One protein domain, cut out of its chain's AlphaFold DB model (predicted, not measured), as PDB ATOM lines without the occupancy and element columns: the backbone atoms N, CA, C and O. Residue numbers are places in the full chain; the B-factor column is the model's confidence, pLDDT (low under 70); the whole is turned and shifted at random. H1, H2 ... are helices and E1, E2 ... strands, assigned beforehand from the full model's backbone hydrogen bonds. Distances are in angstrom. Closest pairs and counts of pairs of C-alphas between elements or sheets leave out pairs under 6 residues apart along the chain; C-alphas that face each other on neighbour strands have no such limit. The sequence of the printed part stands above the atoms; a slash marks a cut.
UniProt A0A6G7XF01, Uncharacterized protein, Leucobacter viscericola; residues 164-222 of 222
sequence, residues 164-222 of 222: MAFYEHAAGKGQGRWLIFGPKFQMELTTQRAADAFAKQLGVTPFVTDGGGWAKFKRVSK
ATOM      1  N   MET A 164     -21.907  41.628  33.258       83.44
ATOM      2  CA  MET A 164     -22.330  40.236  33.301       83.44
ATOM      3  C   MET A 164     -23.853  40.116  33.297       83.44
ATOM      4  O   MET A 164     -24.512  40.655  34.185       83.44
ATOM      5  N   ALA A 165     -24.403  39.395  32.319       84.62
ATOM      6  CA  ALA A 165     -25.841  39.263  32.109       84.62
ATOM      7  C   ALA A 165     -26.272  37.805  31.889       84.62
ATOM      8  O   ALA A 165     -25.674  37.101  31.079       84.62
ATOM      9  N   PHE A 166     -27.345  37.359  32.544       80.94
ATOM     10  CA  PHE A 166     -28.038  36.116  32.198       80.94
ATOM     11  C   PHE A 166     -29.075  36.374  31.113       80.94
ATOM     12  O   PHE A 166     -29.952  37.223  31.290       80.94
ATOM     13  N   TYR A 167     -29.002  35.624  30.019       77.31
ATOM     14  CA  TYR A 167     -29.893  35.761  28.879       77.31
ATOM     15  C   TYR A 167     -30.493  34.395  28.503       77.31
ATOM     16  O   TYR A 167     -29.816  33.491  28.024       77.31
ATOM     17  N   GLU A 168     -31.796  34.232  28.729       72.75
ATOM     18  CA  GLU A 168     -32.542  33.030  28.317       72.75
ATOM     19  C   GLU A 168     -33.365  33.277  27.057       72.75
ATOM     20  O   GLU A 168     -33.376  32.465  26.137       72.75
ATOM     21  N   HIS A 169     -33.971  34.456  26.956       67.31
ATOM     22  CA  HIS A 169     -34.813  34.843  25.827       67.31
ATOM     23  C   HIS A 169     -34.105  34.725  24.459       67.31
ATOM     24  O   HIS A 169     -34.764  34.455  23.463       67.31
ATOM     25  N   ALA A 170     -32.781  34.935  24.395       69.06
ATOM     26  CA  ALA A 170     -31.999  34.806  23.163       69.06
ATOM     27  C   ALA A 170     -31.285  33.452  23.033       69.06
ATOM     28  O   ALA A 170     -30.830  33.126  21.941       69.06
ATOM     29  N   ALA A 171     -31.189  32.673  24.114       66.44
ATOM     30  CA  ALA A 171     -30.590  31.341  24.096       66.44
ATOM     31  C   ALA A 171     -31.620  30.232  23.818       66.44
ATOM     32  O   ALA A 171     -31.246  29.152  23.380       66.44
ATOM     33  N   GLY A 172     -32.909  30.500  24.039       63.06
ATOM     34  CA  GLY A 172     -33.990  29.521  23.937       63.06
ATOM     35  C   GLY A 172     -34.506  29.096  25.313       63.06
ATOM     36  O   GLY A 172     -33.799  29.178  26.319       63.06
ATOM     37  N   LYS A 173     -35.767  28.648  25.366       63.91
ATOM     38  CA  LYS A 173     -36.437  28.233  26.611       63.91
ATOM     39  C   LYS A 173     -35.648  27.105  27.288       63.91
ATOM     40  O   LYS A 173     -35.375  26.087  26.656       63.91
ATOM     41  N   GLY A 174     -35.280  27.285  28.556       68.50
ATOM     42  CA  GLY A 174     -34.478  26.331  29.328       68.50
ATOM     43  C   GLY A 174     -32.990  26.289  28.963       68.50
ATOM     44  O   GLY A 174     -32.259  25.471  29.512       68.50
ATOM     45  N   GLN A 175     -32.524  27.155  28.058       74.81
ATOM     46  CA  GLN A 175     -31.130  27.199  27.601       74.81
ATOM     47  C   GLN A 175     -30.384  28.444  28.085       74.81
ATOM     48  O   GLN A 175     -29.383  28.825  27.485       74.81
ATOM     49  N   GLY A 176     -30.872  29.105  29.137       74.31
ATOM     50  CA  GLY A 176     -30.307  30.368  29.588       74.31
ATOM     51  C   GLY A 176     -28.816  30.290  29.896       74.31
ATOM     52  O   GLY A 176     -28.332  29.343  30.519       74.31
ATOM     53  N   ARG A 177     -28.084  31.305  29.434       79.94
ATOM     54  CA  ARG A 177     -26.629  31.385  29.566       79.94
ATOM     55  C   ARG A 177     -26.225  32.690  30.222       79.94
ATOM     56  O   ARG A 177     -26.954  33.677  30.186       79.94
ATOM     57  N   TRP A 178     -25.042  32.695  30.811       82.25
ATOM     58  CA  TRP A 178     -24.430  33.881  31.385       82.25
ATOM     59  C   TRP A 178     -23.401  34.427  30.413       82.25
ATOM     60  O   TRP A 178     -22.431  33.742  30.107       82.25
ATOM     61  N   LEU A 179     -23.589  35.658  29.951       83.00
ATOM     62  CA  LEU A 179     -22.599  36.364  29.159       83.00
ATOM     63  C   LEU A 179     -21.821  37.339  30.028       83.00
ATOM     64  O   LEU A 179     -22.408  38.179  30.707       83.00
ATOM     65  N   ILE A 180     -20.501  37.258  29.953       82.25
ATOM     66  CA  ILE A 180     -19.577  38.223  30.531       82.25
ATOM     67  C   ILE A 180     -18.924  38.984  29.392       82.25
ATOM     68  O   ILE A 180     -18.414  38.390  28.440       82.25
ATOM     69  N   PHE A 181     -18.933  40.301  29.512       76.62
ATOM     70  CA  PHE A 181     -18.388  41.207  28.527       76.62
ATOM     71  C   PHE A 181     -17.319  42.086  29.163       76.62
ATOM     72  O   PHE A 181     -17.627  42.837  30.082       76.62
ATOM     73  N   GLY A 182     -16.085  41.968  28.678       72.50
ATOM     74  CA  GLY A 182     -14.950  42.832  28.995       72.50
ATOM     75  C   GLY A 182     -14.544  43.696  27.791       72.50
ATOM     76  O   GLY A 182     -15.012  43.447  26.684       72.50
ATOM     77  N   PRO A 183     -13.590  44.639  27.918       66.06
ATOM     78  CA  PRO A 183     -13.224  45.548  26.823       66.06
ATOM     79  C   PRO A 183     -12.560  44.844  25.634       66.06
ATOM     80  O   PRO A 183     -12.422  45.424  24.563       66.06
ATOM     81  N   LYS A 184     -12.068  43.617  25.841       68.06
ATOM     82  CA  LYS A 184     -11.319  42.834  24.847       68.06
ATOM     83  C   LYS A 184     -11.717  41.362  24.807       68.06
ATOM     84  O   LYS A 184     -11.048  40.572  24.148       68.06
ATOM     85  N   PHE A 185     -12.754  40.967  25.542       74.38
ATOM     86  CA  PHE A 185     -13.185  39.578  25.558       74.38
ATOM     87  C   PHE A 185     -14.673  39.456  25.848       74.38
ATOM     88  O   PHE A 185     -15.264  40.264  26.560       74.38
ATOM     89  N   GLN A 186     -15.244  38.382  25.327       79.12
ATOM     90  CA  GLN A 186     -16.582  37.922  25.638       79.12
ATOM     91  C   GLN A 186     -16.458  36.466  26.072       79.12
ATOM     92  O   GLN A 186     -15.818  35.670  25.387       79.12
ATOM     93  N   MET A 187     -17.040  36.127  27.214       79.88
ATOM     94  CA  MET A 187     -17.037  34.764  27.731       79.88
ATOM     95  C   MET A 187     -18.445  34.358  28.115       79.88
ATOM     96  O   MET A 187     -19.190  35.143  28.696       79.88
ATOM     97  N   GLU A 188     -18.792  33.114  27.820       83.31
ATOM     98  CA  GLU A 188     -20.092  32.558  28.137       83.31
ATOM     99  C   GLU A 188     -19.968  31.422  29.144       83.31
ATOM    100  O   GLU A 188     -19.111  30.550  29.015       83.31
ATOM    101  N   LEU A 189     -20.838  31.434  30.150       80.50
ATOM    102  CA  LEU A 189     -20.928  30.396  31.163       80.50
ATOM    103  C   LEU A 189     -22.310  29.754  31.097       80.50
ATOM    104  O   LEU A 189     -23.341  30.426  31.067       80.50
ATOM    105  N   THR A 190     -22.333  28.428  31.103       76.81
ATOM    106  CA  THR A 190     -23.560  27.630  30.986       76.81
ATOM    107  C   THR A 190     -24.193  27.298  32.334       76.81
ATOM    108  O   THR A 190     -25.280  26.734  32.375       76.81
ATOM    109  N   THR A 191     -23.540  27.639  33.453       73.56
ATOM    110  CA  THR A 191     -24.044  27.333  34.799       73.56
ATOM    111  C   THR A 191     -24.018  28.556  35.707       73.56
ATOM    112  O   THR A 191     -23.076  29.350  35.681       73.56
ATOM    113  N   GLN A 192     -25.036  28.675  36.564       74.38
ATOM    114  CA  GLN A 192     -25.113  29.727  37.580       74.38
ATOM    115  C   GLN A 192     -23.964  29.644  38.590       74.38
ATOM    116  O   GLN A 192     -23.387  30.658  38.955       74.38
ATOM    117  N   ARG A 193     -23.544  28.430  38.966       73.50
ATOM    118  CA  ARG A 193     -22.416  28.235  39.885       73.50
ATOM    119  C   ARG A 193     -21.110  28.827  39.344       73.50
ATOM    120  O   ARG A 193     -20.381  29.466  40.097       73.50
ATOM    121  N   ALA A 194     -20.805  28.608  38.061       73.19
ATOM    122  CA  ALA A 194     -19.626  29.204  37.434       73.19
ATOM    123  C   ALA A 194     -19.751  30.731  37.373       73.19
ATOM    124  O   ALA A 194     -18.782  31.444  37.623       73.19
ATOM    125  N   ALA A 195     -20.960  31.220  37.092       77.88
ATOM    126  CA  ALA A 195     -21.248  32.639  37.037       77.88
ATOM    127  C   ALA A 195     -21.049  33.352  38.383       77.88
ATOM    128  O   ALA A 195     -20.346  34.358  38.440       77.88
ATOM    129  N   ASP A 196     -21.589  32.797  39.467       75.88
ATOM    130  CA  ASP A 196     -21.471  33.358  40.816       75.88
ATOM    131  C   ASP A 196     -20.016  33.363  41.305       75.88
ATOM    132  O   ASP A 196     -19.551  34.341  41.898       75.88
ATOM    133  N   ALA A 197     -19.268  32.291  41.021       77.56
ATOM    134  CA  ALA A 197     -17.845  32.211  41.345       77.56
ATOM    135  C   ALA A 197     -17.041  33.300  40.617       77.56
ATOM    136  O   ALA A 197     -16.209  33.975  41.229       77.56
ATOM    137  N   PHE A 198     -17.330  33.512  39.333       79.25
ATOM    138  CA  PHE A 198     -16.645  34.502  38.507       79.25
ATOM    139  C   PHE A 198     -17.006  35.942  38.904       79.25
ATOM    140  O   PHE A 198     -16.124  36.788  39.054       79.25
ATOM    141  N   ALA A 199     -18.290  36.207  39.156       78.50
ATOM    142  CA  ALA A 199     -18.789  37.480  39.669       78.50
ATOM    143  C   ALA A 199     -18.110  37.868  40.990       78.50
ATOM    144  O   ALA A 199     -17.636  38.996  41.141       78.50
ATOM    145  N   LYS A 200     -17.990  36.911  41.921       78.69
ATOM    146  CA  LYS A 200     -17.303  37.102  43.203       78.69
ATOM    147  C   LYS A 200     -15.817  37.407  43.024       78.69
ATOM    148  O   LYS A 200     -15.298  38.276  43.718       78.69
ATOM    149  N   GLN A 201     -15.142  36.720  42.102       77.38
ATOM    150  CA  GLN A 201     -13.717  36.929  41.837       77.38
ATOM    151  C   GLN A 201     -13.430  38.305  41.221       77.38
ATOM    152  O   GLN A 201     -12.421  38.925  41.547       77.38
ATOM    153  N   LEU A 202     -14.311  38.788  40.342       74.31
ATOM    154  CA  LEU A 202     -14.124  40.056  39.634       74.31
ATOM    155  C   LEU A 202     -14.796  41.258  40.308       74.31
ATOM    156  O   LEU A 202     -14.647  42.383  39.832       74.31
ATOM    157  N   GLY A 203     -15.554  41.039  41.385       75.94
ATOM    158  CA  GLY A 203     -16.356  42.087  42.016       75.94
ATOM    159  C   GLY A 203     -17.409  42.673  41.068       75.94
ATOM    160  O   GLY A 203     -17.711  43.861  41.145       75.94
ATOM    161  N   VAL A 204     -17.930  41.861  40.145       74.62
ATOM    162  CA  VAL A 204     -18.952  42.266  39.171       74.62
ATOM    163  C   VAL A 204     -20.312  41.809  39.676       74.62
ATOM    164  O   VAL A 204     -20.457  40.689  40.156       74.62
ATOM    165  N   THR A 205     -21.326  42.662  39.555       75.81
ATOM    166  CA  THR A 205     -22.703  42.296  39.900       75.81
ATOM    167  C   THR A 205     -23.409  41.706  38.675       75.81
ATOM    168  O   THR A 205     -23.627  42.435  37.702       75.81
ATOM    169  N   PRO A 206     -23.774  40.411  38.692       75.62
ATOM    170  CA  PRO A 206     -24.540  39.803  37.615       75.62
ATOM    171  C   PRO A 206     -25.978  40.331  37.612       75.62
ATOM    172  O   PRO A 206     -26.548  40.620  38.665       75.62
ATOM    173  N   PHE A 207     -26.599  40.417  36.436       74.19
ATOM    174  CA  PHE A 207     -28.026  40.731  36.322       74.19
ATOM    175  C   PHE A 207     -28.733  39.840  35.303       74.19
ATOM    176  O   PHE A 207     -28.129  39.340  34.362       74.19
ATOM    177  N   VAL A 208     -30.036  39.638  35.478       75.44
ATOM    178  CA  VAL A 208     -30.877  38.869  34.550       75.44
ATOM    179  C   VAL A 208     -31.506  39.817  33.534       75.44
ATOM    180  O   VAL A 208     -31.950  40.904  33.904       75.44
ATOM    181  N   THR A 209     -31.542  39.430  32.257       70.69
ATOM    182  CA  THR A 209     -32.050  40.292  31.188       70.69
ATOM    183  C   THR A 209     -33.124  39.631  30.316       70.69
ATOM    184  O   THR A 209     -33.059  38.445  29.981       70.69
ATOM    185  N   ASP A 210     -34.133  40.423  29.946       73.75
ATOM    186  CA  ASP A 210     -35.172  40.076  28.974       73.75
ATOM    187  C   ASP A 210     -34.768  40.513  27.550       73.75
ATOM    188  O   ASP A 210     -33.680  41.051  27.335       73.75
ATOM    189  N   GLY A 211     -35.637  40.296  26.556       66.44
ATOM    190  CA  GLY A 211     -35.343  40.664  25.164       66.44
ATOM    191  C   GLY A 211     -35.027  42.149  24.957       66.44
ATOM    192  O   GLY A 211     -34.123  42.492  24.191       66.44
ATOM    193  N   GLY A 212     -35.722  43.040  25.668       67.94
ATOM    194  CA  GLY A 212     -35.488  44.483  25.581       67.94
ATOM    195  C   GLY A 212     -34.203  44.914  26.294       67.94
ATOM    196  O   GLY A 212     -33.445  45.745  25.783       67.94
ATOM    197  N   GLY A 213     -33.926  44.329  27.457       70.56
ATOM    198  CA  GLY A 213     -32.705  44.533  28.223       70.56
ATOM    199  C   GLY A 213     -31.470  44.026  27.480       70.56
ATOM    200  O   GLY A 213     -30.446  44.705  27.474       70.56
ATOM    201  N   TRP A 214     -31.582  42.915  26.758       71.62
ATOM    202  CA  TRP A 214     -30.496  42.356  25.959       71.62
ATOM    203  C   TRP A 214     -30.129  43.200  24.750       71.62
ATOM    204  O   TRP A 214     -28.951  43.359  24.432       71.62
ATOM    205  N   ALA A 215     -31.122  43.796  24.089       70.50
ATOM    206  CA  ALA A 215     -30.868  44.743  23.009       70.50
ATOM    207  C   ALA A 215     -30.094  45.977  23.508       70.50
ATOM    208  O   ALA A 215     -29.212  46.482  22.809       70.50
ATOM    209  N   LYS A 216     -30.388  46.446  24.729       67.38
ATOM    210  CA  LYS A 216     -29.633  47.528  25.381       67.38
ATOM    211  C   LYS A 216     -28.239  47.066  25.794       67.38
ATOM    212  O   LYS A 216     -27.280  47.778  25.523       67.38
ATOM    213  N   PHE A 217     -28.125  45.869  26.367       71.06
ATOM    214  CA  PHE A 217     -26.857  45.250  26.748       71.06
ATOM    215  C   PHE A 217     -25.889  45.160  25.565       71.06
ATOM    216  O   PHE A 217     -24.782  45.680  25.639       71.06
ATOM    217  N   LYS A 218     -26.347  44.619  24.430       69.81
ATOM    218  CA  LYS A 218     -25.542  44.502  23.204       69.81
ATOM    219  C   LYS A 218     -25.111  45.839  22.600       69.81
ATOM    220  O   LYS A 218     -24.187  45.873  21.796       69.81
ATOM    221  N   ARG A 219     -25.806  46.931  22.928       69.12
ATOM    222  CA  ARG A 219     -25.467  48.279  22.454       69.12
ATOM    223  C   ARG A 219     -24.356  48.913  23.280       69.12
ATOM    224  O   ARG A 219     -23.556  49.641  22.720       69.12
ATOM    225  N   VAL A 220     -24.342  48.658  24.588       64.44
ATOM    226  CA  VAL A 220     -23.304  49.171  25.501       64.44
ATOM    227  C   VAL A 220     -22.063  48.278  25.541       64.44
ATOM    228  O   VAL A 220     -21.038  48.690  26.064       64.44
ATOM    229  N   SER A 221     -22.161  47.064  24.995       61.53
ATOM    230  CA  SER A 221     -21.070  46.102  24.840       61.53
ATOM    231  C   SER A 221     -20.382  46.184  23.463       61.53
ATOM    232  O   SER A 221     -19.865  45.184  22.976       61.53
ATOM    233  N   LYS A 222     -20.468  47.308  22.755       55.78
ATOM    234  CA  LYS A 222     -19.750  47.575  21.499       55.78
ATOM    235  C   LYS A 222     -18.981  48.870  21.665       55.78
ATOM    236  O   LYS A 222     -17.868  48.935  21.109       55.78
TER     237      LYS A 222
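This is residues 164 to 222 of the 222 residues of an uncharacterized protein of Leucobacter viscericola (UniProt A0A6G7XF01). A small twisted sheet of four strands stands between two helices, H1 covering one face along the strands and H2 covering the other face slantwise. These make three layers, helices on both faces of a sheet, and the hairpin loop of residues 168 to 176 joins E1 to E2. The printed part has 59 residues with four named strands and two named helices, in the order E1, E2, E3, H1, E4, H2; the sheet runs E3, E2, E1, E4 and is mixed, and the class is mixed, helices and strands. The whole is compact, with a radius of gyration of the C-alphas of 10.9 A, and spans 28 by 26 by 16 A.

In the sheet, E2 is residues 177 to 182, 16.4 A from first to last C-alpha, and E3 is residues 185 to 189, 13.3 A. E1, residues 164 to 167, measures 9.8 A and begins at C-alpha 164 at (-22.330, 40.236, 33.301). E4, residues 207 to 209, measures 6.5 A. H1 is residues 192 to 202, 15.2 A, beginning at C-alpha 192 at (-25.113, 29.727, 37.580). H2 is residues 211 to 220, 14.7 A, and ends at C-alpha 220 at (-23.304, 49.171, 25.501).

E1, E2 and E3 form a meander, each strand the antiparallel neighbour of the one before; E1 and E2 are a hairpin, as are E2 and E3. Between E2 and E1, N 165 and O 179 are 2.8 A apart, within hydrogen-bond range. Between E3 and E2, N 180 and O 187 are 2.8 A apart, also within range. E4 is parallel to E1, with N 166 and O 207 at 2.8 A. From edge to edge the strands' lines turn by 86 degrees. E3, H1 and E4 make a split strand-helix-strand unit, two strands of one sheet that are not neighbours with a helix between them along the chain, and E2 and E1 lie between E3 and E4 in the sheet; its crossover is right-handed. H1 is on the sheet at a height of 9.7 A, over E2, and runs along the strands, at 9 degrees to E2 on the local plane. The closest C-alphas of H1 and E2, Ala 195 and Trp 178, are 6.6 A apart. H2 is on the opposite face at a height of 9.1 A, only just over E1 alone, with 4 of its C-alphas falling on E1 and 2 on E4. It runs only just slantwise to the strands, at 30.3 degrees to E1 on the local plane. The closest C-alphas of H2 and E1, Trp 214 and Tyr 167, are 7.2 A apart. H1 and H2 are apart. In H1 and H2 every O i to N i+4 pair is within hydrogen-bond range.

The two C-alphas farthest apart, those of Lys 173 and Lys 184, are 29.1 A apart. The printed part has no cut and ends at Lys 222, the chain's last residue. No link is long; the link from E1 to E2, 9 residues, is short, and the others are tight. Mean pLDDT of the printed part is 73.7; it is under 70 at residues 169 to 174, 183 to 184, 211 to 212, 216 and 218 to 222.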